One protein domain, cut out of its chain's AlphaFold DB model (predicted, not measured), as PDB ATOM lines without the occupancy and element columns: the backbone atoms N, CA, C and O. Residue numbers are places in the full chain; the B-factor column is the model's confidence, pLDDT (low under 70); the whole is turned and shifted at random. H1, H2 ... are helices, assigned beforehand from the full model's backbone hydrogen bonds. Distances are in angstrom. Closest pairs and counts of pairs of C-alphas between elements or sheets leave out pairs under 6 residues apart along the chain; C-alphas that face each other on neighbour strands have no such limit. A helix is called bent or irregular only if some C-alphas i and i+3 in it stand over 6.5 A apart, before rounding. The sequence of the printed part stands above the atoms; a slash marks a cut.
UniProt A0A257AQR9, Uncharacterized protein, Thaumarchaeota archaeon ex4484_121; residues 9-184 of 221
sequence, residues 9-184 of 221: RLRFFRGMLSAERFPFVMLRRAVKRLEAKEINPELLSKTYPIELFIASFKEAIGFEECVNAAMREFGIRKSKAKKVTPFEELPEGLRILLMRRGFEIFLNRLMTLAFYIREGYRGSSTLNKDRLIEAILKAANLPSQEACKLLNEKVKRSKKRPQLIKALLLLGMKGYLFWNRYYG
ATOM      1  N   ARG A   9     610.588 333.965 412.690       52.22
ATOM      2  CA  ARG A   9     610.237 334.510 414.015       52.22
ATOM      3  C   ARG A   9     609.117 335.540 413.897       52.22
ATOM      4  O   ARG A   9     608.197 335.514 414.701       52.22
ATOM      5  N   LEU A  10     609.181 336.421 412.901       50.00
ATOM      6  CA  LEU A  10     608.152 337.415 412.601       50.00
ATOM      7  C   LEU A  10     606.806 336.765 412.300       50.00
ATOM      8  O   LEU A  10     605.821 337.180 412.890       50.00
ATOM      9  N   ARG A  11     606.746 335.733 411.455       52.38
ATOM     10  CA  ARG A  11     605.501 335.012 411.147       52.38
ATOM     11  C   ARG A  11     604.976 334.230 412.347       52.38
ATOM     12  O   ARG A  11     603.783 334.296 412.609       52.38
ATOM     13  N   PHE A  12     605.853 333.577 413.112       53.47
ATOM     14  CA  PHE A  12     605.479 332.871 414.339       53.47
ATOM     15  C   PHE A  12     604.880 333.826 415.383       53.47
ATOM     16  O   PHE A  12     603.766 333.620 415.853       53.47
ATOM     17  N   PHE A  13     605.566 334.930 415.691       53.00
ATOM     18  CA  PHE A  13     605.060 335.926 416.638       53.00
ATOM     19  C   PHE A  13     603.864 336.705 416.087       53.00
ATOM     20  O   PHE A  13     602.972 337.040 416.855       53.00
ATOM     21  N   ARG A  14     603.802 336.982 414.780       51.91
ATOM     22  CA  ARG A  14     602.657 337.658 414.156       51.91
ATOM     23  C   ARG A  14     601.415 336.772 414.200       51.91
ATOM     24  O   ARG A  14     600.391 337.285 414.612       51.91
ATOM     25  N   GLY A  15     601.514 335.476 413.893       53.25
ATOM     26  CA  GLY A  15     600.398 334.523 413.999       53.25
ATOM     27  C   GLY A  15     599.924 334.296 415.439       53.25
ATOM     28  O   GLY A  15     598.730 334.191 415.693       53.25
ATOM     29  N   MET A  16     600.847 334.304 416.405       52.25
ATOM     30  CA  MET A  16     600.523 334.129 417.827       52.25
ATOM     31  C   MET A  16     599.967 335.407 418.491       52.25
ATOM     32  O   MET A  16     599.377 335.350 419.568       52.25
ATOM     33  N   LEU A  17     600.160 336.574 417.867       51.16
ATOM     34  CA  LEU A  17     599.722 337.883 418.371       51.16
ATOM     35  C   LEU A  17     598.616 338.529 417.523       51.16
ATOM     36  O   LEU A  17     598.118 339.586 417.904       51.16
ATOM     37  N   SER A  18     598.223 337.908 416.406       47.25
ATOM     38  CA  SER A  18     597.149 338.366 415.512       47.25
ATOM     39  C   SER A  18     595.753 337.907 415.929       47.25
ATOM     40  O   SER A  18     594.790 338.209 415.233       47.25
ATOM     41  N   ALA A  19     595.604 337.220 417.066       46.81
ATOM     42  CA  ALA A  19     594.301 337.076 417.704       46.81
ATOM     43  C   ALA A  19     593.940 338.416 418.359       46.81
ATOM     44  O   ALA A  19     594.333 338.715 419.494       46.81
ATOM     45  N   GLU A  20     593.262 339.270 417.594       43.56
ATOM     46  CA  GLU A  20     592.783 340.560 418.057       43.56
ATOM     47  C   GLU A  20     591.997 340.399 419.373       43.56
ATOM     48  O   GLU A  20     590.954 339.758 419.443       43.56
ATOM     49  N   ARG A  21     592.544 341.045 420.415       50.22
ATOM     50  CA  ARG A  21     591.911 341.504 421.669       50.22
ATOM     51  C   ARG A  21     591.997 340.707 422.975       50.22
ATOM     52  O   ARG A  21     591.491 341.245 423.957       50.22
ATOM     53  N   PHE A  22     592.742 339.605 423.123       52.50
ATOM     54  CA  PHE A  22     592.830 338.982 424.470       52.50
ATOM     55  C   PHE A  22     594.231 338.690 425.059       52.50
ATOM     56  O   PHE A  22     594.435 339.022 426.228       52.50
ATOM     57  N   PRO A  23     595.274 338.249 424.328       65.06
ATOM     58  CA  PRO A  23     596.574 337.954 424.965       65.06
ATOM     59  C   PRO A  23     597.481 339.188 425.165       65.06
ATOM     60  O   PRO A  23     598.089 339.382 426.221       65.06
ATOM     61  N   PHE A  24     597.574 340.064 424.156       66.88
ATOM     62  CA  PHE A  24     598.579 341.139 424.118       66.88
ATOM     63  C   PHE A  24     598.312 342.267 425.126       66.88
ATOM     64  O   PHE A  24     599.228 342.739 425.800       66.88
ATOM     65  N   VAL A  25     597.054 342.704 425.261       71.88
ATOM     66  CA  VAL A  25     596.675 343.804 426.169       71.88
ATOM     67  C   VAL A  25     596.857 343.393 427.627       71.88
ATOM     68  O   VAL A  25     597.406 344.167 428.415       71.88
ATOM     69  N   MET A  26     596.442 342.174 427.986       72.12
ATOM     70  CA  MET A  26     596.623 341.641 429.336       72.12
ATOM     71  C   MET A  26     598.099 341.517 429.691       72.12
ATOM     72  O   MET A  26     598.507 341.962 430.763       72.12
ATOM     73  N   LEU A  27     598.922 341.013 428.771       73.44
ATOM     74  CA  LEU A  27     600.347 340.883 429.021       73.44
ATOM     75  C   LEU A  27     601.050 342.246 429.101       73.44
ATOM     76  O   LEU A  27     601.824 342.501 430.023       73.44
ATOM     77  N   ARG A  28     600.711 343.192 428.222       80.69
ATOM     78  CA  ARG A  28     601.222 344.565 428.327       80.69
ATOM     79  C   ARG A  28     600.861 345.198 429.673       80.69
ATOM     80  O   ARG A  28     601.696 345.873 430.272       80.69
ATOM     81  N   ARG A  29     599.637 344.970 430.168       81.88
ATOM     82  CA  ARG A  29     599.206 345.408 431.506       81.88
ATOM     83  C   ARG A  29     599.991 344.702 432.612       81.88
ATOM     84  O   ARG A  29     600.408 345.374 433.548       81.88
ATOM     85  N   ALA A  30     600.226 343.396 432.509       81.19
ATOM     86  CA  ALA A  30     601.000 342.638 433.491       81.19
ATOM     87  C   ALA A  30     602.453 343.131 433.580       81.19
ATOM     88  O   ALA A  30     602.925 343.420 434.677       81.19
ATOM     89  N   VAL A  31     603.127 343.333 432.440       86.69
ATOM     90  CA  VAL A  31     604.486 343.902 432.398       86.69
ATOM     91  C   VAL A  31     604.499 345.292 433.035       86.69
ATOM     92  O   VAL A  31     605.276 345.518 433.955       86.69
ATOM     93  N   LYS A  32     603.582 346.193 432.651       87.81
ATOM     94  CA  LYS A  32     603.471 347.535 433.260       87.81
ATOM     95  C   LYS A  32     603.210 347.501 434.771       87.81
ATOM     96  O   LYS A  32     603.738 348.331 435.502       87.81
ATOM     97  N   ARG A  33     602.404 346.551 435.259       87.50
ATOM     98  CA  ARG A  33     602.178 346.375 436.703       87.50
ATOM     99  C   ARG A  33     603.468 345.975 437.410       87.50
ATOM    100  O   ARG A  33     603.763 346.528 438.461       87.50
ATOM    101  N   LEU A  34     604.247 345.063 436.834       89.19
ATOM    102  CA  LEU A  34     605.533 344.650 437.397       89.19
ATOM    103  C   LEU A  34     606.589 345.762 437.327       89.19
ATOM    104  O   LEU A  34     607.374 345.899 438.259       89.19
ATOM    105  N   GLU A  35     606.573 346.592 436.283       89.75
ATOM    106  CA  GLU A  35     607.438 347.779 436.171       89.75
ATOM    107  C   GLU A  35     607.266 348.729 437.369       89.75
ATOM    108  O   GLU A  35     608.253 349.273 437.879       89.75
ATOM    109  N   ALA A  36     606.025 348.899 437.836       89.81
ATOM    110  CA  ALA A  36     605.672 349.768 438.958       89.81
ATOM    111  C   ALA A  36     605.933 349.141 440.337       89.81
ATOM    112  O   ALA A  36     605.998 349.861 441.329       89.81
ATOM    113  N   LYS A  37     606.084 347.816 440.425       90.12
ATOM    114  CA  LYS A  37     606.336 347.132 441.697       90.12
ATOM    115  C   LYS A  37     607.798 347.261 442.130       90.12
ATOM    116  O   LYS A  37     608.679 347.538 441.318       90.12
ATOM    117  N   GLU A  38     608.053 347.065 443.416       90.94
ATOM    118  CA  GLU A  38     609.402 346.971 443.985       90.94
ATOM    119  C   GLU A  38     609.871 345.518 444.030       90.94
ATOM    120  O   GLU A  38     609.055 344.611 444.162       90.94
ATOM    121  N   ILE A  39     611.180 345.276 443.933       92.12
ATOM    122  CA  ILE A  39     611.728 343.930 444.131       92.12
ATOM    123  C   ILE A  39     611.921 343.714 445.629       92.12
ATOM    124  O   ILE A  39     612.856 344.260 446.216       92.12
ATOM    125  N   ASN A  40     611.040 342.914 446.225       93.25
ATOM    126  CA  ASN A  40     611.095 342.541 447.632       93.25
ATOM    127  C   ASN A  40     610.763 341.043 447.827       93.25
ATOM    128  O   ASN A  40     610.216 340.410 446.912       93.25
ATOM    129  N   PRO A  41     611.103 340.450 448.989       90.50
ATOM    130  CA  PRO A  41     610.940 339.013 449.223       90.50
ATOM    131  C   PRO A  41     609.497 338.537 449.077       90.50
ATOM    132  O   PRO A  41     609.238 337.480 448.501       90.50
ATOM    133  N   GLU A  42     608.548 339.340 449.554       89.62
ATOM    134  CA  GLU A  42     607.124 339.044 449.472       89.62
ATOM    135  C   GLU A  42     606.652 339.000 448.016       89.62
ATOM    136  O   GLU A  42     605.926 338.098 447.620       89.62
ATOM    137  N   LEU A  43     607.115 339.921 447.171       88.06
ATOM    138  CA  LEU A  43     606.781 339.914 445.756       88.06
ATOM    139  C   LEU A  43     607.474 338.777 445.018       88.06
ATOM    140  O   LEU A  43     606.882 338.257 444.082       88.06
ATOM    141  N   LEU A  44     608.700 338.389 445.373       87.31
ATOM    142  CA  LEU A  44     609.329 337.219 444.758       87.31
ATOM    143  C   LEU A  44     608.538 335.954 445.101       87.31
ATOM    144  O   LEU A  44     608.099 335.259 444.189       87.31
ATOM    145  N   SER A  45     608.283 335.728 446.392       81.25
ATOM    146  CA  SER A  45     607.581 334.549 446.914       81.25
ATOM    147  C   SER A  45     606.115 334.466 446.485       81.25
ATOM    148  O   SER A  45     605.654 333.393 446.095       81.25
ATOM    149  N   LYS A  46     605.382 335.588 446.482       79.06
ATOM    150  CA  LYS A  46     604.013 335.648 445.961       79.06
ATOM    151  C   LYS A  46     604.059 335.522 444.453       79.06
ATOM    152  O   LYS A  46     604.253 336.511 443.748       79.06
ATOM    153  N   THR A  47     603.854 334.325 443.927       65.75
ATOM    154  CA  THR A  47     603.641 334.108 442.496       65.75
ATOM    155  C   THR A  47     602.421 334.929 442.069       65.75
ATOM    156  O   THR A  47     601.278 334.619 442.377       65.75
ATOM    157  N   TYR A  48     602.674 336.052 441.385       67.06
ATOM    158  CA  TYR A  48     601.633 336.677 440.567       67.06
ATOM    159  C   TYR A  48     601.268 335.621 439.524       67.06
ATOM    160  O   TYR A  48     602.206 334.910 439.161       67.06
ATOM    161  N   PRO A  49     600.019 335.500 439.040       68.06
ATOM    162  CA  PRO A  49     599.620 334.392 438.173       68.06
ATOM    163  C   PRO A  49     600.417 334.381 436.858       68.06
ATOM    164  O   PRO A  49     599.994 334.910 435.829       68.06
ATOM    165  N   ILE A  50     601.619 333.810 436.905       78.44
ATOM    166  CA  ILE A  50     602.528 333.575 435.791       78.44
ATOM    167  C   ILE A  50     601.995 332.408 434.971       78.44
ATOM    168  O   ILE A  50     602.218 332.349 433.772       78.44
ATOM    169  N   GLU A  51     601.170 331.575 435.596       76.62
ATOM    170  CA  GLU A  51     600.252 330.621 435.002       76.62
ATOM    171  C   GLU A  51     599.410 331.270 433.906       76.62
ATOM    172  O   GLU A  51     599.313 330.709 432.825       76.62
ATOM    173  N   LEU A  52     598.865 332.477 434.119       72.62
ATOM    174  CA  LEU A  52     598.100 333.172 433.073       72.62
ATOM    175  C   LEU A  52     598.993 333.574 431.898       72.62
ATOM    176  O   LEU A  52     598.564 333.498 430.746       72.62
ATOM    177  N   PHE A  53     600.236 333.979 432.172       76.06
ATOM    178  CA  PHE A  53     601.216 334.263 431.124       76.06
ATOM    179  C   PHE A  53     601.504 332.973 430.341       76.06
ATOM    180  O   PHE A  53     601.357 332.956 429.121       76.06
ATOM    181  N   ILE A  54     601.854 331.885 431.027       78.38
ATOM    182  CA  ILE A  54     602.173 330.585 430.424       78.38
ATOM    183  C   ILE A  54     600.983 330.037 429.644       78.38
ATOM    184  O   ILE A  54     601.156 329.669 428.491       78.38
ATOM    185  N   ALA A  55     599.775 330.058 430.201       76.19
ATOM    186  CA  ALA A  55     598.562 329.596 429.533       76.19
ATOM    187  C   ALA A  55     598.286 330.381 428.243       76.19
ATOM    188  O   ALA A  55     597.981 329.785 427.211       76.19
ATOM    189  N   SER A  56     598.474 331.706 428.274       75.12
ATOM    190  CA  SER A  56     598.275 332.575 427.104       75.12
ATOM    191  C   SER A  56     599.305 332.345 425.993       75.12
ATOM    192  O   SER A  56     599.048 332.688 424.844       75.12
ATOM    193  N   PHE A  57     600.477 331.791 426.322       73.69
ATOM    194  CA  PHE A  57     601.611 331.646 425.405       73.69
ATOM    195  C   PHE A  57     602.240 330.252 425.470       73.69
ATOM    196  O   PHE A  57     603.445 330.106 425.265       73.69
ATOM    197  N   LYS A  58     601.433 329.223 425.750       73.31
ATOM    198  CA  LYS A  58     601.912 327.869 426.073       73.31
ATOM    199  C   LYS A  58     602.823 327.276 425.000       73.31
ATOM    200  O   LYS A  58     603.738 326.537 425.313       73.31
ATOM    201  N   GLU A  59     602.634 327.639 423.739       73.62
ATOM    202  CA  GLU A  59     603.471 327.147 422.639       73.62
ATOM    203  C   GLU A  59     604.802 327.907 422.547       73.62
ATOM    204  O   GLU A  59     605.845 327.345 422.217       73.62
ATOM    205  N   ALA A  60     604.809 329.197 422.889       72.00
ATOM    206  CA  ALA A  60     606.029 329.989 422.860       72.00
ATOM    207  C   ALA A  60     606.875 329.822 424.118       72.00
ATOM    208  O   ALA A  60     608.092 329.796 424.005       72.00
ATOM    209  N   ILE A  61     606.282 329.708 425.304       80.00
ATOM    210  CA  ILE A  61     607.011 329.645 426.586       80.00
ATOM    211  C   ILE A  61     606.652 328.412 427.412       80.00
ATOM    212  O   ILE A  61     606.940 328.365 428.603       80.00
ATOM    213  N   GLY A  62     605.990 327.424 426.819       82.44
ATOM    214  CA  GLY A  62     605.649 326.197 427.523       82.44
ATOM    215  C   GLY A  62     606.882 325.421 427.936       82.44
ATOM    216  O   GLY A  62     607.899 325.398 427.235       82.44
ATOM    217  N   PHE A  63     606.749 324.755 429.074       86.25
ATOM    218  CA  PHE A  63     607.753 323.858 429.620       86.25
ATOM    219  C   PHE A  63     608.193 322.800 428.598       86.25
ATOM    220  O   PHE A  63     609.371 322.745 428.250       86.25
ATOM    221  N   GLU A  64     607.242 322.038 428.043       84.69
ATOM    222  CA  GLU A  64     607.515 320.975 427.063       84.69
ATOM    223  C   GLU A  64     608.309 321.490 425.858       84.69
ATOM    224  O   GLU A  64     609.287 320.878 425.438       84.69
ATOM    225  N   GLU A  65     607.944 322.657 425.328       85.12
ATOM    226  CA  GLU A  65     608.613 323.263 424.174       85.12
ATOM    227  C   GLU A  65     610.043 323.716 424.477       85.12
ATOM    228  O   GLU A  65     610.920 323.676 423.604       85.12
ATOM    229  N   CYS A  66     610.295 324.147 425.711       89.75
ATOM    230  CA  CYS A  66     611.625 324.540 426.155       89.75
ATOM    231  C   CYS A  66     612.509 323.313 426.416       89.75
ATOM    232  O   CYS A  66     613.656 323.290 425.970       89.75
ATOM    233  N   VAL A  67     611.965 322.262 427.034       88.25
ATOM    234  CA  VAL A  67     612.665 320.983 427.238       88.25
ATOM    235  C   VAL A  67     612.967 320.308 425.900       88.25
ATOM    236  O   VAL A  67     614.101 319.912 425.651       88.25
ATOM    237  N   ASN A  68     612.006 320.264 424.974       85.12
ATOM    238  CA  ASN A  68     612.211 319.722 423.628       85.12
ATOM    239  C   ASN A  68     613.267 320.506 422.835       85.12
ATOM    240  O   ASN A  68     613.967 319.947 421.990       85.12
ATOM    241  N   ALA A  69     613.378 321.818 423.058       85.88
ATOM    242  CA  ALA A  69     614.460 322.611 422.485       85.88
ATOM    243  C   ALA A  69     615.818 322.238 423.103       85.88
ATOM    244  O   ALA A  69     616.752 321.986 422.348       85.88
ATOM    245  N   ALA A  70     615.902 322.093 424.429       89.38
ATOM    246  CA  ALA A  70     617.121 321.645 425.107       89.38
ATOM    247  C   ALA A  70     617.565 320.241 424.655       89.38
ATOM    248  O   ALA A  70     618.730 320.036 424.331       89.38
ATOM    249  N   MET A  71     616.636 319.287 424.536       86.69
ATOM    250  CA  MET A  71     616.920 317.936 424.031       86.69
ATOM    251  C   MET A  71     617.487 317.937 422.610       86.69
ATOM    252  O   MET A  71     618.343 317.117 422.286       86.69
ATOM    253  N   ARG A  72     617.010 318.847 421.749       86.44
ATOM    254  CA  ARG A  72     617.560 319.021 420.397       86.44
ATOM    255  C   ARG A  72     618.964 319.616 420.431       86.44
ATOM    256  O   ARG A  72     619.802 319.179 419.654       86.44
ATOM    257  N   GLU A  73     619.218 320.583 421.312       87.88
ATOM    258  CA  GLU A  73     620.549 321.186 421.472       87.88
ATOM    259  C   GLU A  73     621.588 320.173 421.968       87.88
ATOM    260  O   GLU A  73     622.706 320.168 421.467       87.88
ATOM    261  N   PHE A  74     621.208 319.267 422.871       84.94
ATOM    262  CA  PHE A  74     622.081 318.183 423.339       84.94
ATOM    263  C   PHE A  74     622.137 316.964 422.402       84.94
ATOM    264  O   PHE A  74     622.757 315.963 422.740       84.94
ATOM    265  N   GLY A  75     621.471 317.001 421.242       81.12
ATOM    266  CA  GLY A  75     621.480 315.890 420.282       81.12
ATOM    267  C   GLY A  75     620.689 314.644 420.708       81.12
ATOM    268  O   GLY A  75     620.675 313.661 419.974       81.12
ATOM    269  N   ILE A  76     619.975 314.693 421.838       78.81
ATOM    270  CA  ILE A  76     619.172 313.582 422.385       78.81
ATOM    271  C   ILE A  76     617.973 313.278 421.479       78.81
ATOM    272  O   ILE A  76     617.574 312.128 421.316       78.81
ATOM    273  N   ARG A  77     617.391 314.309 420.852       67.75
ATOM    274  CA  ARG A  77     616.233 314.159 419.961       67.75
ATOM    275  C   ARG A  77     616.520 314.744 418.584       67.75
ATOM    276  O   ARG A  77     616.764 315.941 418.445       67.75
ATOM    277  N   LYS A  78     616.402 313.919 417.537       58.03
ATOM    278  CA  LYS A  78     616.351 314.401 416.145       58.03
ATOM    279  C   LYS A  78     615.038 315.160 415.915       58.03
ATOM    280  O   LYS A  78     614.007 314.822 416.494       58.03
ATOM    281  N   SER A  79     615.063 316.171 415.047       56.19
ATOM    282  CA  SER A  79     614.002 317.179 414.837       56.19
ATOM    283  C   SER A  79     612.584 316.661 414.517       56.19
ATOM    284  O   SER A  79     611.664 317.475 414.474       56.19
ATOM    285  N   LYS A  80     612.387 315.349 414.315       49.50
ATOM    286  CA  LYS A  80     611.119 314.716 413.908       49.50
ATOM    287  C   LYS A  80     610.628 313.552 414.796       49.50
ATOM    288  O   LYS A  80     609.700 312.859 414.396       49.50
ATOM    289  N   ALA A  81     611.205 313.292 415.971       49.66
ATOM    290  CA  ALA A  81     610.709 312.192 416.817       49.66
ATOM    291  C   ALA A  81     609.349 312.536 417.473       49.66
ATOM    292  O   ALA A  81     609.134 313.697 417.822       49.66
ATOM    293  N   LYS A  82     608.450 311.551 417.652       47.41
ATOM    294  CA  LYS A  82     607.129 311.667 418.324       47.41
ATOM    295  C   LYS A  82     607.248 312.219 419.754       47.41
ATOM    296  O   LYS A  82     608.318 312.147 420.348       47.41
ATOM    297  N   LYS A  83     606.163 312.810 420.285       49.25
ATOM    298  CA  LYS A  83     606.050 313.257 421.689       49.25
ATOM    299  C   LYS A  83     606.401 312.086 422.617       49.25
ATOM    300  O   LYS A  83     605.629 311.140 422.689       49.25
ATOM    301  N   VAL A  84     607.552 312.157 423.279       47.84
ATOM    302  CA  VAL A  84     607.936 311.236 424.356       47.84
ATOM    303  C   VAL A  84     607.822 312.011 425.665       47.84
ATOM    304  O   VAL A  84     608.204 313.185 425.716       47.84
ATOM    305  N   THR A  85     607.257 311.379 426.689       53.66
ATOM    306  CA  THR A  85     607.244 311.868 428.071       53.66
ATOM    307  C   THR A  85     608.697 312.053 428.535       53.66
ATOM    308  O   THR A  85     609.455 311.088 428.539       53.66
ATOM    309  N   PRO A  86     609.172 313.274 428.855       53.94
ATOM    310  CA  PRO A  86     610.587 313.601 428.651       53.94
ATOM    311  C   PRO A  86     611.552 313.110 429.744       53.94
ATOM    312  O   PRO A  86     612.710 313.522 429.733       53.94
ATOM    313  N   PHE A  87     611.109 312.307 430.714       57.66
ATOM    314  CA  PHE A  87     611.839 312.180 431.981       57.66
ATOM    315  C   PHE A  87     611.949 310.781 432.580       57.66
ATOM    316  O   PHE A  87     612.760 310.620 433.486       57.66
ATOM    317  N   GLU A  88     611.189 309.792 432.113       58.28
ATOM    318  CA  GLU A  88     611.136 308.487 432.794       58.28
ATOM    319  C   GLU A  88     612.359 307.597 432.514       58.28
ATOM    320  O   GLU A  88     612.624 306.679 433.277       58.28
ATOM    321  N   GLU A  89     613.168 307.915 431.497       65.50
ATOM    322  CA  GLU A  89     614.272 307.047 431.043       65.50
ATOM    323  C   GLU A  89     615.658 307.720 431.059       65.50
ATOM    324  O   GLU A  89     616.645 307.134 430.616       65.50
ATOM    325  N   LEU A  90     615.772 308.965 431.535       73.75
ATOM    326  CA  LEU A  90     617.038 309.704 431.470       73.75
ATOM    327  C   LEU A  90     617.853 309.573 432.764       73.75
ATOM    328  O   LEU A  90     617.289 309.746 433.847       73.75
ATOM    329  N   PRO A  91     619.188 309.389 432.672       81.12
ATOM    330  CA  PRO A  91     620.073 309.480 433.827       81.12
ATOM    331  C   PRO A  91     619.849 310.784 434.593       81.12
ATOM    332  O   PRO A  91     619.678 311.848 433.989       81.12
ATOM    333  N   GLU A  92     619.898 310.726 435.923       79.88
ATOM    334  CA  GLU A  92     619.551 311.867 436.775       79.88
ATOM    335  C   GLU A  92     620.371 313.127 436.451       79.88
ATOM    336  O   GLU A  92     619.813 314.220 436.324       79.88
ATOM    337  N   GLY A  93     621.681 312.974 436.226       81.12
ATOM    338  CA  GLY A  93     622.550 314.086 435.833       81.12
ATOM    339  C   GLY A  93     622.119 314.740 434.515       81.12
ATOM    340  O   GLY A  93     622.078 315.967 434.410       81.12
ATOM    341  N   LEU A  94     621.710 313.936 433.529       82.19
ATOM    342  CA  LEU A  94     621.232 314.427 432.236       82.19
ATOM    343  C   LEU A  94     619.872 315.118 432.360       82.19
ATOM    344  O   LEU A  94     619.652 316.167 431.755       82.19
ATOM    345  N   ARG A  95     618.980 314.576 433.196       82.44
ATOM    346  CA  ARG A  95     617.697 315.203 433.531       82.44
ATOM    347  C   ARG A  95     617.900 316.598 434.123       82.44
ATOM    348  O   ARG A  95     617.255 317.543 433.676       82.44
ATOM    349  N   ILE A  96     618.812 316.750 435.086       84.56
ATOM    350  CA  ILE A  96     619.103 318.051 435.711       84.56
ATOM    351  C   ILE A  96     619.650 319.039 434.675       84.56
ATOM    352  O   ILE A  96     619.187 320.180 434.607       84.56
ATOM    353  N   LEU A  97     620.595 318.607 433.837       87.50
ATOM    354  CA  LEU A  97     621.152 319.441 432.766       87.50
ATOM    355  C   LEU A  97     620.073 319.903 431.778       87.50
ATOM    356  O   LEU A  97     620.009 321.086 431.436       87.50
ATOM    357  N   LEU A  98     619.180 318.999 431.375       88.69
ATOM    358  CA  LEU A  98     618.050 319.312 430.502       88.69
ATOM    359  C   LEU A  98     617.076 320.296 431.129       88.69
ATOM    360  O   LEU A  98     616.649 321.236 430.461       88.69
ATOM    361  N   MET A  99     616.741 320.107 432.402       88.50
ATOM    362  CA  MET A  99     615.843 320.997 433.130       88.50
ATOM    363  C   MET A  99     616.416 322.407 433.238       88.50
ATOM    364  O   MET A  99     615.710 323.383 432.978       88.50
ATOM    365  N   ARG A 100     617.714 322.527 433.536       89.31
ATOM    366  CA  ARG A 100     618.412 323.820 433.563       89.31
ATOM    367  C   ARG A 100     618.418 324.487 432.204       89.31
ATOM    368  O   ARG A 100     618.024 325.645 432.085       89.31
ATOM    369  N   ARG A 101     618.804 323.746 431.166       91.75
ATOM    370  CA  ARG A 101     618.868 324.301 429.819       91.75
ATOM    371  C   ARG A 101     617.484 324.676 429.292       91.75
ATOM    372  O   ARG A 101     617.314 325.738 428.696       91.75
ATOM    373  N   GLY A 102     616.478 323.851 429.568       91.88
ATOM    374  CA  GLY A 102     615.079 324.158 429.294       91.88
ATOM    375  C   GLY A 102     614.646 325.447 429.989       91.88
ATOM    376  O   GLY A 102     614.023 326.301 429.359       91.88
ATOM    377  N   PHE A 103     615.037 325.647 431.248       93.25
ATOM    378  CA  PHE A 103     614.720 326.867 431.982       93.25
ATOM    379  C   PHE A 103     615.415 328.116 431.411       93.25
ATOM    380  O   PHE A 103     614.792 329.169 431.281       93.25
ATOM    381  N   GLU A 104     616.676 328.021 430.988       93.00
ATOM    382  CA  GLU A 104     617.367 329.121 430.296       93.00
ATOM    383  C   GLU A 104     616.662 329.512 428.992       93.00
ATOM    384  O   GLU A 104     616.441 330.697 428.713       93.00
ATOM    385  N   ILE A 105     616.260 328.511 428.203       92.38
ATOM    386  CA  ILE A 105     615.486 328.719 426.977       92.38
ATOM    387  C   ILE A 105     614.164 329.406 427.316       92.38
ATOM    388  O   ILE A 105     613.803 330.392 426.665       92.38
ATOM    389  N   PHE A 106     613.473 328.942 428.357       92.56
ATOM    390  CA  PHE A 106     612.251 329.558 428.857       92.56
ATOM    391  C   PHE A 106     612.455 331.032 429.206       92.56
ATOM    392  O   PHE A 106     611.720 331.879 428.697       92.56
ATOM    393  N   LEU A 107     613.484 331.366 429.991       92.94
ATOM    394  CA  LEU A 107     613.791 332.747 430.360       92.94
ATOM    395  C   LEU A 107     614.053 333.614 429.128       92.94
ATOM    396  O   LEU A 107     613.499 334.707 429.010       92.94
ATOM    397  N   ASN A 108     614.838 333.125 428.168       90.50
ATOM    398  CA  ASN A 108     615.115 333.870 426.946       90.50
ATOM    399  C   ASN A 108     613.840 334.131 426.125       90.50
ATOM    400  O   ASN A 108     613.641 335.241 425.615       90.50
ATOM    401  N   ARG A 109     612.953 333.137 426.005       88.12
ATOM    402  CA  ARG A 109     611.673 333.282 425.296       88.12
ATOM    403  C   ARG A 109     610.723 334.228 426.034       88.12
ATOM    404  O   ARG A 109     610.182 335.140 425.407       88.12
ATOM    405  N   LEU A 110     610.601 334.083 427.354       88.44
ATOM    406  CA  LEU A 110     609.816 334.951 428.234       88.44
ATOM    407  C   LEU A 110     610.263 336.412 428.119       88.44
ATOM    408  O   LEU A 110     609.445 337.298 427.874       88.44
ATOM    409  N   MET A 111     611.570 336.665 428.228       87.75
ATOM    410  CA  MET A 111     612.132 338.009 428.105       87.75
ATOM    411  C   MET A 111     611.941 338.580 426.707       87.75
ATOM    412  O   MET A 111     611.620 339.755 426.570       87.75
ATOM    413  N   THR A 112     612.116 337.763 425.666       85.62
ATOM    414  CA  THR A 112     611.900 338.197 424.280       85.62
ATOM    415  C   THR A 112     610.453 338.635 424.068       85.62
ATOM    416  O   THR A 112     610.229 339.693 423.488       85.62
ATOM    417  N   LEU A 113     609.484 337.880 424.589       82.38
ATOM    418  CA  LEU A 113     608.065 338.235 424.540       82.38
ATOM    419  C   LEU A 113     607.751 339.500 425.336       82.38
ATOM    420  O   LEU A 113     607.149 340.425 424.801       82.38
ATOM    421  N   ALA A 114     608.177 339.569 426.597       83.38
ATOM    422  CA  ALA A 114     607.928 340.729 427.448       83.38
ATOM    423  C   ALA A 114     608.546 342.005 426.854       83.38
ATOM    424  O   ALA A 114     607.901 343.055 426.810       83.38
ATOM    425  N   PHE A 115     609.763 341.893 426.321       81.38
ATOM    426  CA  PHE A 115     610.428 342.968 425.603       81.38
ATOM    427  C   PHE A 115     609.635 343.384 424.359       81.38
ATOM    428  O   PHE A 115     609.330 344.563 424.175       81.38
ATOM    429  N   TYR A 116     609.274 342.412 423.519       79.00
ATOM    430  CA  TYR A 116     608.521 342.640 422.293       79.00
ATOM    431  C   TYR A 116     607.196 343.364 422.557       79.00
ATOM    432  O   TYR A 116     606.828 344.294 421.847       79.00
ATOM    433  N   ILE A 117     606.500 342.983 423.621       77.81
ATOM    434  CA  ILE A 117     605.214 343.571 424.001       77.81
ATOM    435  C   ILE A 117     605.370 344.995 424.529       77.81
ATOM    436  O   ILE A 117     604.460 345.817 424.380       77.81
ATOM    437  N   ARG A 118     606.520 345.312 425.134       78.56
ATOM    438  CA  ARG A 118     606.787 346.652 425.652       78.56
ATOM    439  C   ARG A 118     607.241 347.637 424.578       78.56
ATOM    440  O   ARG A 118     606.777 348.775 424.592       78.56
ATOM    441  N   GLU A 119     608.125 347.201 423.686       74.19
ATOM    442  CA  GLU A 119     608.913 348.062 422.786       74.19
ATOM    443  C   GLU A 119     608.657 347.784 421.288       74.19
ATOM    444  O   GLU A 119     609.175 348.486 420.418       74.19
ATOM    445  N   GLY A 120     607.872 346.755 420.954       67.75
ATOM    446  CA  GLY A 120     607.651 346.300 419.579       67.75
ATOM    447  C   GLY A 120     608.892 345.668 418.929       67.75
ATOM    448  O   GLY A 120     609.895 345.368 419.582       67.75
ATOM    449  N   TYR A 121     608.848 345.482 417.601       53.62
ATOM    450  CA  TYR A 121     609.949 344.880 416.821       53.62
ATOM    451  C   TYR A 121     611.228 345.729 416.768       53.62
ATOM    452  O   TYR A 121     612.286 345.206 416.424       53.62
ATOM    453  N   ARG A 122     611.150 347.032 417.072       49.97
ATOM    454  CA  ARG A 122     612.246 347.987 416.835       49.97
ATOM    455  C   ARG A 122     613.266 348.082 417.978       49.97
ATOM    456  O   ARG A 122     614.320 348.670 417.775       49.97
ATOM    457  N   GLY A 123     612.999 347.501 419.152       48.62
ATOM    458  CA  GLY A 123     613.844 347.712 420.339       48.62
ATOM    459  C   GLY A 123     614.782 346.565 420.741       48.62
ATOM    460  O   GLY A 123     615.650 346.780 421.591       48.62
ATOM    461  N   SER A 124     614.604 345.347 420.208       52.06
ATOM    462  CA  SER A 124     615.093 344.113 420.866       52.06
ATOM    463  C   SER A 124     616.604 343.908 420.853       52.06
ATOM    464  O   SER A 124     617.094 343.016 421.539       52.06
ATOM    465  N   SER A 125     617.343 344.702 420.082       55.12
ATOM    466  CA  SER A 125     618.801 344.608 419.952       55.12
ATOM    467  C   SER A 125     619.572 345.306 421.078       55.12
ATOM    468  O   SER A 125     620.786 345.162 421.155       55.12
ATOM    469  N   THR A 126     618.901 346.060 421.953       63.16
ATOM    470  CA  THR A 126     619.579 346.962 422.909       63.16
ATOM    471  C   THR A 126     619.732 346.411 424.326       63.16
ATOM    472  O   THR A 126     620.468 346.988 425.125       63.16
ATOM    473  N   LEU A 127     619.051 345.314 424.662       76.06
ATOM    474  CA  LEU A 127     619.070 344.740 426.004       76.06
ATOM    475  C   LEU A 127     619.927 343.471 426.032       76.06
ATOM    476  O   LEU A 127     619.638 342.510 425.319       76.06
ATOM    477  N   ASN A 128     620.945 343.444 426.892       84.44
ATOM    478  CA  ASN A 128     621.744 342.243 427.117       84.44
ATOM    479  C   ASN A 128     620.941 341.247 427.974       84.44
ATOM    480  O   ASN A 128     620.943 341.328 429.203       84.44
ATOM    481  N   LYS A 129     620.208 340.352 427.304       86.44
ATOM    482  CA  LYS A 129     619.367 339.332 427.946       86.44
ATOM    483  C   LYS A 129     620.192 338.322 428.738       86.44
ATOM    484  O   LYS A 129     619.767 337.945 429.823       86.44
ATOM    485  N   ASP A 130     621.375 337.962 428.254       89.81
ATOM    486  CA  ASP A 130     622.227 336.955 428.893       89.81
ATOM    487  C   ASP A 130     622.623 337.391 430.307       89.81
ATOM    488  O   ASP A 130     622.468 336.631 431.257       89.81
ATOM    489  N   ARG A 131     622.976 338.673 430.489       90.94
ATOM    490  CA  ARG A 131     623.252 339.247 431.820       90.94
ATOM    491  C   ARG A 131     622.055 339.219 432.769       90.94
ATOM    492  O   ARG A 131     622.240 339.168 433.984       90.94
ATOM    493  N   LEU A 132     620.832 339.325 432.247       93.06
ATOM    494  CA  LEU A 132     619.621 339.252 433.067       93.06
ATOM    495  C   LEU A 132     619.315 337.810 433.458       93.06
ATOM    496  O   LEU A 132     618.986 337.563 434.615       93.06
ATOM    497  N   ILE A 133     619.455 336.875 432.515       93.94
ATOM    498  CA  ILE A 133     619.299 335.437 432.760       93.94
ATOM    499  C   ILE A 133     620.301 334.986 433.820       93.94
ATOM    500  O   ILE A 133     619.899 334.400 434.819       93.94
ATOM    501  N   GLU A 134     621.574 335.350 433.667       94.19
ATOM    502  CA  GLU A 134     622.624 335.066 434.647       94.19
ATOM    503  C   GLU A 134     622.265 335.616 436.037       94.19
ATOM    504  O   GLU A 134     622.393 334.920 437.041       94.19
ATOM    505  N   ALA A 135     621.758 336.853 436.111       94.62
ATOM    506  CA  ALA A 135     621.342 337.448 437.378       94.62
ATOM    507  C   ALA A 135     620.168 336.705 438.036       94.62
ATOM    508  O   ALA A 135     620.151 336.585 439.257       94.62
ATOM    509  N   ILE A 136     619.208 336.206 437.251       95.19
ATOM    510  CA  ILE A 136     618.078 335.408 437.753       95.19
ATOM    511  C   ILE A 136     618.562 334.057 438.270       95.19
ATOM    512  O   ILE A 136     618.172 333.661 439.361       95.19
ATOM    513  N   LEU A 137     619.427 333.370 437.522       93.25
ATOM    514  CA  LEU A 137     619.976 332.079 437.939       93.25
ATOM    515  C   LEU A 137     620.787 332.209 439.232       93.25
ATOM    516  O   LEU A 137     620.612 331.407 440.144       93.25
ATOM    517  N   LYS A 138     621.599 333.265 439.351       93.44
ATOM    518  CA  LYS A 138     622.321 333.581 440.591       93.44
ATOM    519  C   LYS A 138     621.367 333.890 441.740       93.44
ATOM    520  O   LYS A 138     621.486 333.299 442.803       93.44
ATOM    521  N   ALA A 139     620.390 334.770 441.522       93.81
ATOM    522  CA  ALA A 139     619.407 335.129 442.542       93.81
ATOM    523  C   ALA A 139     618.571 333.932 443.017       93.81
ATOM    524  O   ALA A 139     618.201 333.876 444.185       93.81
ATOM    525  N   ALA A 140     618.274 332.978 442.135       91.62
ATOM    526  CA  ALA A 140     617.511 331.775 442.454       91.62
ATOM    527  C   ALA A 140     618.229 330.833 443.434       91.62
ATOM    528  O   ALA A 140     617.569 330.073 444.138       91.62
ATOM    529  N   ASN A 141     619.558 330.920 443.518       88.69
ATOM    530  CA  ASN A 141     620.379 330.158 444.457       88.69
ATOM    531  C   ASN A 141     620.606 330.873 445.800       88.69
ATOM    532  O   ASN A 141     621.302 330.336 446.659       88.69
ATOM    533  N   LEU A 142     620.048 332.074 445.986       91.19
ATOM    534  CA  LEU A 142     620.249 332.891 447.181       91.19
ATOM    535  C   LEU A 142     618.985 332.951 448.053       91.19
ATOM    536  O   LEU A 142     617.863 332.872 447.537       91.19
ATOM    537  N   PRO A 143     619.130 333.191 449.369       90.62
ATOM    538  CA  PRO A 143     618.018 333.581 450.228       90.62
ATOM    539  C   PRO A 143     617.288 334.811 449.678       90.62
ATOM    540  O   PRO A 143     617.890 335.698 449.069       90.62
ATOM    541  N   SER A 144     615.982 334.927 449.940       90.31
ATOM    542  CA  SER A 144     615.142 335.952 449.301       90.31
ATOM    543  C   SER A 144     615.632 337.391 449.510       90.31
ATOM    544  O   SER A 144     615.499 338.211 448.604       90.31
ATOM    545  N   GLN A 145     616.215 337.708 450.669       91.69
ATOM    546  CA  GLN A 145     616.773 339.037 450.948       91.69
ATOM    547  C   GLN A 145     618.000 339.343 450.077       91.69
ATOM    548  O   GLN A 145     618.098 340.419 449.483       91.69
ATOM    549  N   GLU A 146     618.917 338.387 449.954       94.31
ATOM    550  CA  GLU A 146     620.122 338.510 449.130       94.31
ATOM    551  C   GLU A 146     619.784 338.524 447.640       94.31
ATOM    552  O   GLU A 146     620.290 339.367 446.900       94.31
ATOM    553  N   ALA A 147     618.838 337.681 447.220       93.88
ATOM    554  CA  ALA A 147     618.274 337.707 445.878       93.88
ATOM    555  C   ALA A 147     617.710 339.099 445.544       93.88
ATOM    556  O   ALA A 147     618.024 339.667 444.498       93.88
ATOM    557  N   CYS A 148     616.930 339.705 446.448       95.19
ATOM    558  CA  CYS A 148     616.402 341.056 446.244       95.19
ATOM    559  C   CYS A 148     617.513 342.103 446.132       95.19
ATOM    560  O   CYS A 148     617.439 342.962 445.250       95.19
ATOM    561  N   LYS A 149     618.545 342.041 446.983       95.88
ATOM    562  CA  LYS A 149     619.706 342.944 446.905       95.88
ATOM    563  C   LYS A 149     620.404 342.822 445.548       95.88
ATOM    564  O   LYS A 149     620.536 343.828 444.849       95.88
ATOM    565  N   LEU A 150     620.745 341.598 445.137       96.00
ATOM    566  CA  LEU A 150     621.409 341.313 443.862       96.00
ATOM    567  C   LEU A 150     620.613 341.872 442.675       96.00
ATOM    568  O   LEU A 150     621.159 342.565 441.815       96.00
ATOM    569  N   LEU A 151     619.308 341.601 442.626       96.00
ATOM    570  CA  LEU A 151     618.452 342.039 441.525       96.00
ATOM    571  C   LEU A 151     618.260 343.562 441.517       96.00
ATOM    572  O   LEU A 151     618.323 344.179 440.452       96.00
ATOM    573  N   ASN A 152     618.091 344.191 442.684       95.06
ATOM    574  CA  ASN A 152     617.996 345.648 442.793       95.06
ATOM    575  C   ASN A 152     619.285 346.341 442.335       95.06
ATOM    576  O   ASN A 152     619.216 347.364 441.652       95.06
ATOM    577  N   GLU A 153     620.461 345.783 442.631       94.56
ATOM    578  CA  GLU A 153     621.719 346.303 442.091       94.56
ATOM    579  C   GLU A 153     621.760 346.256 440.565       94.56
ATOM    580  O   GLU A 153     622.192 347.221 439.931       94.56
ATOM    581  N   LYS A 154     621.278 345.169 439.948       94.06
ATOM    582  CA  LYS A 154     621.205 345.075 438.481       94.06
ATOM    583  C   LYS A 154     620.286 346.143 437.890       94.06
ATOM    584  O   LYS A 154     620.629 346.722 436.860       94.06
ATOM    585  N   VAL A 155     619.166 346.447 438.551       93.31
ATOM    586  CA  VAL A 155     618.271 347.544 438.148       93.31
ATOM    587  C   VAL A 155     618.980 348.896 438.274       93.31
ATOM    588  O   VAL A 155     618.989 349.653 437.307       93.31
ATOM    589  N   LYS A 156     619.622 349.179 439.417       91.50
ATOM    590  CA  LYS A 156     620.331 350.448 439.681       91.50
ATOM    591  C   LYS A 156     621.481 350.705 438.705       91.50
ATOM    592  O   LYS A 156     621.668 351.829 438.254       91.50
ATOM    593  N   ARG A 157     622.243 349.665 438.353       87.50
ATOM    594  CA  ARG A 157     623.355 349.767 437.391       87.50
ATOM    595  C   ARG A 157     622.871 350.015 435.961       87.50
ATOM    596  O   ARG A 157     623.654 350.468 435.125       87.50
ATOM    597  N   SER A 158     621.604 349.729 435.655       85.19
ATOM    598  CA  SER A 158     621.074 350.005 434.328       85.19
ATOM    599  C   SER A 158     620.609 351.448 434.183       85.19
ATOM    600  O   SER A 158     619.539 351.838 434.647       85.19
ATOM    601  N   LYS A 159     621.373 352.219 433.409       79.44
ATOM    602  CA  LYS A 159     621.005 353.587 433.015       79.44
ATOM    603  C   LYS A 159     619.834 353.626 432.027       79.44
ATOM    604  O   LYS A 159     619.147 354.636 431.919       79.44
ATOM    605  N   LYS A 160     619.603 352.540 431.280       78.25
ATOM    606  CA  LYS A 160     618.569 352.467 430.240       78.25
ATOM    607  C   LYS A 160     617.441 351.542 430.688       78.25
ATOM    608  O   LYS A 160     617.670 350.368 430.973       78.25
ATOM    609  N   ARG A 161     616.212 352.067 430.694       83.25
ATOM    610  CA  ARG A 161     614.965 351.311 430.929       83.25
ATOM    611  C   ARG A 161     614.956 350.499 432.247       83.25
ATOM    612  O   ARG A 161     614.621 349.312 432.223       83.25
ATOM    613  N   PRO A 162     615.285 351.108 433.404       90.06
ATOM    614  CA  PRO A 162     615.373 350.393 434.683       90.06
ATOM    615  C   PRO A 162     614.056 349.704 435.068       90.06
ATOM    616  O   PRO A 162     614.065 348.586 435.573       90.06
ATOM    617  N   GLN A 163     612.914 350.325 434.764       90.88
ATOM    618  CA  GLN A 163     611.592 349.755 435.030       90.88
ATOM    619  C   GLN A 163     611.343 348.453 434.256       90.88
ATOM    620  O   GLN A 163     610.904 347.468 434.846       90.88
ATOM    621  N   LEU A 164     611.674 348.416 432.960       89.50
ATOM    622  CA  LEU A 164     611.526 347.207 432.146       89.50
ATOM    623  C   LEU A 164     612.450 346.094 432.646       89.50
ATOM    624  O   LEU A 164     612.012 344.960 432.800       89.50
ATOM    625  N   ILE A 165     613.709 346.414 432.954       91.56
ATOM    626  CA  ILE A 165     614.654 345.440 433.523       91.56
ATOM    627  C   ILE A 165     614.115 344.864 434.824       91.56
ATOM    628  O   ILE A 165     614.115 343.650 435.000       91.56
ATOM    629  N   LYS A 166     613.585 345.719 435.701       93.31
ATOM    630  CA  LYS A 166     612.940 345.294 436.939       93.31
ATOM    631  C   LYS A 166     611.817 344.290 436.676       93.31
ATOM    632  O   LYS A 166     611.790 343.228 437.289       93.31
ATOM    633  N   ALA A 167     610.929 344.588 435.726       91.75
ATOM    634  CA  ALA A 167     609.843 343.687 435.356       91.75
ATOM    635  C   ALA A 167     610.356 342.347 434.804       91.75
ATOM    636  O   ALA A 167     609.823 341.302 435.165       91.75
ATOM    637  N   LEU A 168     611.404 342.360 433.975       91.75
ATOM    638  CA  LEU A 168     612.016 341.148 433.419       91.75
ATOM    639  C   LEU A 168     612.667 340.277 434.499       91.75
ATOM    640  O   LEU A 168     612.499 339.060 434.475       91.75
ATOM    641  N   LEU A 169     613.364 340.889 435.459       94.31
ATOM    642  CA  LEU A 169     613.953 340.183 436.597       94.31
ATOM    643  C   LEU A 169     612.865 339.569 437.488       94.31
ATOM    644  O   LEU A 169     612.953 338.394 437.831       94.31
ATOM    645  N   LEU A 170     611.800 340.319 437.796       93.19
ATOM    646  CA  LEU A 170     610.654 339.804 438.553       93.19
ATOM    647  C   LEU A 170     609.946 338.655 437.827       93.19
ATOM    648  O   LEU A 170     609.629 337.645 438.451       93.19
ATOM    649  N   LEU A 171     609.707 338.788 436.520       91.31
ATOM    650  CA  LEU A 171     609.119 337.727 435.698       91.31
ATOM    651  C   LEU A 171     609.994 336.477 435.690       91.31
ATOM    652  O   LEU A 171     609.479 335.378 435.871       91.31
ATOM    653  N   GLY A 172     611.303 336.639 435.508       92.56
ATOM    654  CA  GLY A 172     612.241 335.526 435.484       92.56
ATOM    655  C   GLY A 172     612.331 334.793 436.819       92.56
ATOM    656  O   GLY A 172     612.244 333.569 436.840       92.56
ATOM    657  N   MET A 173     612.406 335.526 437.934       93.06
ATOM    658  CA  MET A 173     612.395 334.930 439.276       93.06
ATOM    659  C   MET A 173     611.086 334.207 439.589       93.06
ATOM    660  O   MET A 173     611.097 333.111 440.141       93.06
ATOM    661  N   LYS A 174     609.943 334.782 439.202       91.31
ATOM    662  CA  LYS A 174     608.652 334.088 439.310       91.31
ATOM    663  C   LYS A 174     608.613 332.839 438.435       91.31
ATOM    664  O   LYS A 174     608.071 331.824 438.854       91.31
ATOM    665  N   GLY A 175     609.209 332.914 437.247       91.25
ATOM    666  CA  GLY A 175     609.396 331.781 436.347       91.25
ATOM    667  C   GLY A 175     610.178 330.657 437.008       91.25
ATOM    668  O   GLY A 175     609.738 329.516 436.961       91.25
ATOM    669  N   TYR A 176     611.280 330.988 437.682       91.75
ATOM    670  CA  TYR A 176     612.059 330.021 438.449       91.75
ATOM    671  C   TYR A 176     611.210 329.332 439.521       91.75
ATOM    672  O   TYR A 176     611.143 328.107 439.553       91.75
ATOM    673  N   LEU A 177     610.513 330.105 440.360       89.88
ATOM    674  CA  LEU A 177     609.684 329.553 441.437       89.88
ATOM    675  C   LEU A 177     608.557 328.663 440.904       89.88
ATOM    676  O   LEU A 177     608.292 327.609 441.473       89.88
ATOM    677  N   PHE A 178     607.927 329.066 439.799       89.12
ATOM    678  CA  PHE A 178     606.940 328.247 439.100       89.12
ATOM    679  C   PHE A 178     607.558 326.926 438.619       89.12
ATOM    680  O   PHE A 178     607.053 325.855 438.941       89.12
ATOM    681  N   TRP A 179     608.683 326.984 437.904       89.69
ATOM    682  CA  TRP A 179     609.352 325.789 437.384       89.69
ATOM    683  C   TRP A 179     609.821 324.847 438.490       89.69
ATOM    684  O   TRP A 179     609.658 323.635 438.377       89.69
ATOM    685  N   ASN A 180     610.372 325.396 439.571       88.12
ATOM    686  CA  ASN A 180     610.782 324.615 440.727       88.12
ATOM    687  C   ASN A 180     609.578 323.910 441.371       88.12
ATOM    688  O   ASN A 180     609.620 322.704 441.591       88.12
ATOM    689  N   ARG A 181     608.474 324.641 441.588       85.81
ATOM    690  CA  ARG A 181     607.255 324.112 442.214       85.81
ATOM    691  C   ARG A 181     606.603 322.978 441.423       85.81
ATOM    692  O   ARG A 181     606.137 322.026 442.036       85.81
ATOM    693  N   TYR A 182     606.509 323.106 440.099       85.19
ATOM    694  CA  TYR A 182     605.720 322.179 439.278       85.19
ATOM    695  C   TYR A 182     606.550 321.117 438.553       85.19
ATOM    696  O   TYR A 182     605.998 320.091 438.168       85.19
ATOM    697  N   TYR A 183     607.852 321.345 438.363       83.88
ATOM    698  CA  TYR A 183     608.705 320.453 437.573       83.88
ATOM    699  C   TYR A 183     610.015 320.058 438.272       83.88
ATOM    700  O   TYR A 183     610.822 319.354 437.672       83.88
ATOM    701  N   GLY A 184     610.254 320.500 439.514       80.94
ATOM    702  CA  GLY A 184     611.426 320.088 440.297       80.94
ATOM    703  C   GLY A 184     612.758 320.623 439.760       80.94
ATOM    704  O   GLY A 184     613.749 319.897 439.699       80.94
TER     705      GLY A 184
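AT A GLANCE: This is residues 9 to 184 of the 221 residues of an uncharacterized protein of Thaumarchaeota archaeon ex4484_121 (UniProt A0A257AQR9). Two long helices, H7 and H10, lie side by side at the core, running opposite ways, and shorter helices pack round them. H8 and H9 fold back beside H10, H2 packs on both long helices, H3 and H4 on H10, and H5 and H6 on H7, while H1 touches no helix. The printed part has 176 residues, with ten named helices, H1 to H10 in chain order, and no named strand; the class is all helix. It is compact, with a radius of gyration of the C-alphas of 16.4 A and spans of 44 by 41 by 27 A.

HOW THE PARTS SIT: Start at H1, residues 9 to 17, which is close but not clearly touching to H2, residues 23 to 36; their closest C-alphas, of Leu 17 and Phe 24, are 6.7 A apart. Residues 31 to 36 of H2 touch the hub, H10, residues 162 to 183, closest at the C-alphas of Glu 35 and Gln 163, 4.7 A. H3, residues 41 to 45, touches residues 170 to 177 of H10, with Leu 44 and Lys 174 the closest C-alphas at 6.3 A. H4 is residues 50 to 56, and its Ile 50 has its C-alpha 7.1 A from that of Lys 174, the closest pair where it touches H10. Next come H5, residues 58 to 61, and H6, residues 63 to 73. Both touch H7, residues 92 to 122, with closest C-alphas Ile 61 and Phe 106 at 5.7 A, and Val 67 and Gly 102 at 4.5 A. Residues 103 to 115 of H7 touch H10 at a shallow tilt of 32 degrees, only just short of steep, opposite ways; the C-alphas of Leu 107 and Gly 172 are closest, 6.0 A. H8, residues 129 to 140, and H9, residues 144 to 157, form a hairpin at 22 degrees, closest at the C-alphas of Ala 139 and Ala 147, 4.4 A. Every O i to N i+4 pair is within hydrogen-bond range in H1, H2, H3, H4, H6, H8, H9 and H10; H7 has 25 of 27, and H5 is too short for one.

IN THESE COORDINATES: Find C-alpha 9 at (610.237, 334.510, 414.015), where H1 begins. H2 is 20.4 A long, H9 20.0 A and H10 30.8 A. H7 begins at (619.551, 311.867, 436.775) and is 41.9 A long; it is irregular, with C-alphas 118 and 121 9.5 A apart, and has a kink of 77 degrees near residue 116. H10 ends at C-alpha 183, (608.705, 320.453, 437.573).

THE WHOLE: The C-alphas of Glu 89 and Lys 159 are the two farthest apart, 47.1 A. The printed part has no cut; its long link is H6 to H7, residues 74 to 91. Mean pLDDT of the printed part is 79.7, with residues 9 to 24, 47 to 49, 77 to 89 and 120 to 126 under 70.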